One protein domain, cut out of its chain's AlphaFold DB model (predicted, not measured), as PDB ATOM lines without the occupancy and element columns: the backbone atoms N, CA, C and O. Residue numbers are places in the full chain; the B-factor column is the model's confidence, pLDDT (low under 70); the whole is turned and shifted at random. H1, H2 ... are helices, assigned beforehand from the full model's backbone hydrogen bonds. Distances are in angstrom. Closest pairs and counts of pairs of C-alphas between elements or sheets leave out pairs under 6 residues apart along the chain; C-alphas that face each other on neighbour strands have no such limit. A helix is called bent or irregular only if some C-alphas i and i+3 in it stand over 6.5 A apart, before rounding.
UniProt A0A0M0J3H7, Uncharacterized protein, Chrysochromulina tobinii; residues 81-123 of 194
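AT A GLANCE: This is residues 81 to 123 of the 194 residues of an uncharacterized protein of Chrysochromulina tobinii (UniProt A0A0M0J3H7). The domain is an open, flat arch: a short helix, H1, and a much longer one, H2, form two separate legs that run in nearly opposite directions, with an empty gap between them. A long link, residues 88 to 103, first loops beside the end of H1 and then crosses to the beginning of H2, which sticks out as a free leg for most of its length. The printed part has 43 residues with two named helices, H1 then H2, and no named strand; its class is all helix. It is only just loose, close to extended, with a radius of gyration of the C-alphas of 13.4 A, and it spans 32 by 31 by 7 A.

HOW THE PARTS SIT: H1, residues 81 to 87, and H2, residues 104 to 120, are apart, with no C-alpha of the one within 8 A of the other. The 16 residues between them form a long link. Residues 103 to 109, of which 104 to 109 belong to H2, stand free. Residues 111 to 123, of which 111 to 120 belong to H2, stand free too. Every O i to N i+4 pair in H1 is within hydrogen-bond range, and 12 of 13 are in H2.

IN THESE COORDINATES: H1 begins at C-alpha 81, at (-14.281, -46.500, 42.771), and measures 10.0 A from first to last C-alpha. H2 begins at C-alpha 104, at (15.665, -47.936, 45.617), and ends at C-alpha 120, at (-2.256, -62.400, 55.065), 24.9 A away. Neither helix is bent or irregular.

THE WHOLE: The two C-alphas farthest apart are those of Pro 92 and Thr 122, at 33.9 A. The printed part has no cut. The mean pLDDT of the printed part is 71.2, and residues 91 to 100 and 117 to 123 are under 70.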
ATOM      1  N   ASN A  81     -13.980 -47.933  42.648       78.25
ATOM      2  CA  ASN A  81     -14.281 -46.500  42.771       78.25
ATOM      3  C   ASN A  81     -13.139 -45.730  43.459       78.25
ATOM      4  O   ASN A  81     -12.795 -44.636  43.034       78.25
ATOM      5  N   ALA A  82     -12.489 -46.342  44.455       73.81
ATOM      6  CA  ALA A  82     -11.308 -45.779  45.104       73.81
ATOM      7  C   ALA A  82     -10.119 -45.631  44.140       73.81
ATOM      8  O   ALA A  82      -9.466 -44.591  44.125       73.81
ATOM      9  N   GLN A  83      -9.860 -46.640  43.302       74.19
ATOM     10  CA  GLN A  83      -8.788 -46.592  42.309       74.19
ATOM     11  C   GLN A  83      -9.039 -45.510  41.253       74.19
ATOM     12  O   GLN A  83      -8.122 -44.778  40.902       74.19
ATOM     13  N   LYS A  84     -10.285 -45.360  40.797       78.62
ATOM     14  CA  LYS A  84     -10.678 -44.303  39.857       78.62
ATOM     15  C   LYS A  84     -10.458 -42.904  40.434       78.62
ATOM     16  O   LYS A  84     -10.002 -42.008  39.728       78.62
ATOM     17  N   THR A  85     -10.721 -42.719  41.728       75.56
ATOM     18  CA  THR A  85     -10.425 -41.466  42.438       75.56
ATOM     19  C   THR A  85      -8.920 -41.206  42.539       75.56
ATOM     20  O   THR A  85      -8.481 -40.085  42.303       75.56
ATOM     21  N   ILE A  86      -8.117 -42.234  42.836       75.69
ATOM     22  CA  ILE A  86      -6.649 -42.122  42.917       75.69
ATOM     23  C   ILE A  86      -6.046 -41.771  41.550       75.69
ATOM     24  O   ILE A  86      -5.197 -40.882  41.459       75.69
ATOM     25  N   ASP A  87      -6.509 -42.442  40.495       75.44
ATOM     26  CA  ASP A  87      -6.051 -42.246  39.117       75.44
ATOM     27  C   ASP A  87      -6.505 -40.897  38.528       75.44
ATOM     28  O   ASP A  87      -5.957 -40.455  37.519       75.44
ATOM     29  N   GLY A  88      -7.475 -40.223  39.157       72.62
ATOM     30  CA  GLY A  88      -8.011 -38.947  38.687       72.62
ATOM     31  C   GLY A  88      -9.067 -39.069  37.588       72.62
ATOM     32  O   GLY A  88      -9.232 -38.158  36.785       72.62
ATOM     33  N   GLU A  89      -9.805 -40.180  37.528       77.88
ATOM     34  CA  GLU A  89     -10.915 -40.330  36.571       77.88
ATOM     35  C   GLU A  89     -12.129 -39.455  36.943       77.88
ATOM     36  O   GLU A  89     -12.915 -39.092  36.073       77.88
ATOM     37  N   TYR A  90     -12.267 -39.077  38.221       73.19
ATOM     38  CA  TYR A  90     -13.350 -38.222  38.740       73.19
ATOM     39  C   TYR A  90     -12.884 -36.827  39.204       73.19
ATOM     40  O   TYR A  90     -13.669 -36.070  39.771       73.19
ATOM     41  N   GLY A  91     -11.614 -36.474  39.001       66.88
ATOM     42  CA  GLY A  91     -11.031 -35.218  39.483       66.88
ATOM     43  C   GLY A  91      -9.522 -35.156  39.239       66.88
ATOM     44  O   GLY A  91      -8.970 -36.073  38.642       66.88
ATOM     45  N   PRO A  92      -8.813 -34.106  39.684       69.81
ATOM     46  CA  PRO A  92      -7.360 -34.054  39.560       69.81
ATOM     47  C   PRO A  92      -6.734 -35.302  40.193       69.81
ATOM     48  O   PRO A  92      -6.998 -35.587  41.362       69.81
ATOM     49  N   ALA A  93      -5.924 -36.043  39.429       69.44
ATOM     50  CA  ALA A  93      -5.245 -37.234  39.936       69.44
ATOM     51  C   ALA A  93      -4.520 -36.897  41.239       69.44
ATOM     52  O   ALA A  93      -3.787 -35.903  41.308       69.44
ATOM     53  N   MET A  94      -4.724 -37.719  42.269       65.81
ATOM     54  CA  MET A  94      -4.075 -37.526  43.560       65.81
ATOM     55  C   MET A  94      -2.573 -37.789  43.401       65.81
ATOM     56  O   MET A  94      -2.082 -38.907  43.586       65.81
ATOM     57  N   LYS A  95      -1.826 -36.748  43.010       59.16
ATOM     58  CA  LYS A  95      -0.370 -36.791  42.860       59.16
ATOM     59  C   LYS A  95       0.247 -37.233  44.185       59.16
ATOM     60  O   LYS A  95       0.089 -36.561  45.198       59.16
ATOM     61  N   GLY A  96       0.971 -38.351  44.154       61.06
ATOM     62  CA  GLY A  96       1.757 -38.839  45.286       61.06
ATOM     63  C   GLY A  96       1.230 -40.095  45.978       61.06
ATOM     64  O   GLY A  96       1.977 -40.662  46.762       61.06
ATOM     65  N   VAL A  97       0.019 -40.581  45.680       61.25
ATOM     66  CA  VAL A  97      -0.456 -41.864  46.251       61.25
ATOM     67  C   VAL A  97       0.023 -43.051  45.408       61.25
ATOM     68  O   VAL A  97       0.598 -44.001  45.933       61.25
ATOM     69  N   SER A  98      -0.153 -42.985  44.085       59.88
ATOM     70  CA  SER A  98       0.299 -44.024  43.144       59.88
ATOM     71  C   SER A  98       1.718 -43.785  42.612       59.88
ATOM     72  O   SER A  98       2.423 -44.732  42.270       59.88
ATOM     73  N   SER A  99       2.148 -42.523  42.572       63.94
ATOM     74  CA  SER A  99       3.398 -42.061  41.957       63.94
ATOM     75  C   SER A  99       4.432 -41.565  42.967       63.94
ATOM     76  O   SER A  99       5.314 -40.784  42.609       63.94
ATOM     77  N   TYR A 100       4.333 -41.992  44.231       67.25
ATOM     78  CA  TYR A 100       5.332 -41.624  45.231       67.25
ATOM     79  C   TYR A 100       6.726 -42.090  44.772       67.25
ATOM     80  O   TYR A 100       6.898 -43.279  44.479       67.25
ATOM     81  N   PRO A 101       7.722 -41.191  44.682       75.06
ATOM     82  CA  PRO A 101       9.064 -41.548  44.251       75.06
ATOM     83  C   PRO A 101       9.777 -42.294  45.382       75.06
ATOM     84  O   PRO A 101      10.527 -41.719  46.167       75.06
ATOM     85  N   TYR A 102       9.526 -43.596  45.481       77.25
ATOM     86  CA  TYR A 102      10.247 -44.454  46.408       77.25
ATOM     87  C   TYR A 102      11.725 -44.522  46.012       77.25
ATOM     88  O   TYR A 102      12.069 -44.806  44.863       77.25
ATOM     89  N   SER A 103      12.612 -44.325  46.985       82.06
ATOM     90  CA  SER A 103      14.027 -44.653  46.813       82.06
ATOM     91  C   SER A 103      14.206 -46.152  46.531       82.06
ATOM     92  O   SER A 103      13.357 -46.982  46.876       82.06
ATOM     93  N   ARG A 104      15.349 -46.533  45.946       77.25
ATOM     94  CA  ARG A 104      15.665 -47.936  45.617       77.25
ATOM     95  C   ARG A 104      15.490 -48.881  46.813       77.25
ATOM     96  O   ARG A 104      14.963 -49.975  46.645       77.25
ATOM     97  N   ASN A 105      15.880 -48.438  48.008       78.69
ATOM     98  CA  ASN A 105      15.756 -49.225  49.236       78.69
ATOM     99  C   ASN A 105      14.297 -49.336  49.696       78.69
ATOM    100  O   ASN A 105      13.863 -50.409  50.094       78.69
ATOM    101  N   GLN A 106      13.507 -48.267  49.579       79.12
ATOM    102  CA  GLN A 106      12.078 -48.298  49.911       79.12
ATOM    103  C   GLN A 106      11.274 -49.201  48.960       79.12
ATOM    104  O   GLN A 106      10.318 -49.840  49.391       79.12
ATOM    105  N   LEU A 107      11.681 -49.318  47.688       78.44
ATOM    106  CA  LEU A 107      11.066 -50.248  46.730       78.44
ATOM    107  C   LEU A 107      11.241 -51.720  47.119       78.44
ATOM    108  O   LEU A 107      10.337 -52.511  46.858       78.44
ATOM    109  N   LEU A 108      12.380 -52.089  47.716       77.25
ATOM    110  CA  LEU A 108      12.606 -53.444  48.233       77.25
ATOM    111  C   LEU A 108      11.603 -53.755  49.347       77.25
ATOM    112  O   LEU A 108      10.837 -54.706  49.224       77.25
ATOM    113  N   TYR A 109      11.503 -52.869  50.341       77.81
ATOM    114  CA  TYR A 109      10.527 -53.010  51.424       77.81
ATOM    115  C   TYR A 109       9.084 -53.066  50.920       77.81
ATOM    116  O   TYR A 109       8.299 -53.883  51.386       77.81
ATOM    117  N   LEU A 110       8.726 -52.242  49.935       77.88
ATOM    118  CA  LEU A 110       7.386 -52.244  49.352       77.88
ATOM    119  C   LEU A 110       7.074 -53.551  48.609       77.88
ATOM    120  O   LEU A 110       5.941 -54.025  48.672       77.88
ATOM    121  N   LYS A 111       8.048 -54.154  47.919       76.31
ATOM    122  CA  LYS A 111       7.863 -55.454  47.253       76.31
ATOM    123  C   LYS A 111       7.682 -56.579  48.266       76.31
ATOM    124  O   LYS A 111       6.733 -57.350  48.131       76.31
ATOM    125  N   ASP A 112       8.516 -56.619  49.296       77.62
ATOM    126  CA  ASP A 112       8.456 -57.655  50.330       77.62
ATOM    127  C   ASP A 112       7.168 -57.540  51.155       77.62
ATOM    128  O   ASP A 112       6.476 -58.531  51.399       77.62
ATOM    129  N   PHE A 113       6.776 -56.312  51.506       73.00
ATOM    130  CA  PHE A 113       5.551 -56.052  52.257       73.00
ATOM    131  C   PHE A 113       4.295 -56.392  51.449       73.00
ATOM    132  O   PHE A 113       3.344 -56.935  52.001       73.00
ATOM    133  N   ARG A 114       4.285 -56.150  50.131       72.31
ATOM    134  CA  ARG A 114       3.165 -56.554  49.261       72.31
ATOM    135  C   ARG A 114       2.959 -58.065  49.245       72.31
ATOM    136  O   ARG A 114       1.818 -58.509  49.290       72.31
ATOM    137  N   VAL A 115       4.041 -58.840  49.200       70.50
ATOM    138  CA  VAL A 115       3.978 -60.309  49.245       70.50
ATOM    139  C   VAL A 115       3.479 -60.785  50.608       70.50
ATOM    140  O   VAL A 115       2.616 -61.658  50.674       70.50
ATOM    141  N   LEU A 116       3.963 -60.174  51.692       75.25
ATOM    142  CA  LEU A 116       3.524 -60.494  53.049       75.25
ATOM    143  C   LEU A 116       2.032 -60.192  53.244       75.25
ATOM    144  O   LEU A 116       1.289 -61.055  53.704       75.25
ATOM    145  N   VAL A 117       1.572 -59.013  52.818       68.56
ATOM    146  CA  VAL A 117       0.155 -58.623  52.876       68.56
ATOM    147  C   VAL A 117      -0.701 -59.559  52.021       68.56
ATOM    148  O   VAL A 117      -1.726 -60.041  52.498       68.56
ATOM    149  N   ALA A 118      -0.266 -59.895  50.804       64.56
ATOM    150  CA  ALA A 118      -0.966 -60.853  49.945       64.56
ATOM    151  C   ALA A 118      -1.090 -62.246  50.589       64.56
ATOM    152  O   ALA A 118      -2.112 -62.900  50.413       64.56
ATOM    153  N   GLY A 119      -0.099 -62.671  51.380       63.00
ATOM    154  CA  GLY A 119      -0.168 -63.904  52.170       63.00
ATOM    155  C   GLY A 119      -1.088 -63.821  53.396       63.00
ATOM    156  O   GLY A 119      -1.602 -64.844  53.838       63.00
ATOM    157  N   THR A 120      -1.317 -62.622  53.945       64.25
ATOM    158  CA  THR A 120      -2.256 -62.400  55.065       64.25
ATOM    159  C   THR A 120      -3.704 -62.212  54.628       64.25
ATOM    160  O   THR A 120      -4.611 -62.394  55.439       64.25
ATOM    161  N   ILE A 121      -3.941 -61.858  53.359       65.25
ATOM    162  CA  ILE A 121      -5.290 -61.812  52.802       65.25
ATOM    163  C   ILE A 121      -5.748 -63.257  52.646       65.25
ATOM    164  O   ILE A 121      -5.331 -63.982  51.743       65.25
ATOM    165  N   THR A 122      -6.613 -63.686  53.555       57.66
ATOM    166  CA  THR A 122      -7.291 -64.968  53.458       57.66
ATOM    167  C   THR A 122      -8.121 -64.975  52.181       57.66
ATOM    168  O   THR A 122      -9.179 -64.351  52.092       57.66
ATOM    169  N   HIS A 123      -7.644 -65.684  51.156       54.00
ATOM    170  CA  HIS A 123      -8.489 -65.991  50.008       54.00
ATOM    171  C   HIS A 123      -9.771 -66.660  50.542       54.00
ATOM    172  O   HIS A 123      -9.662 -67.526  51.415       54.00
TER     173      HIS A 123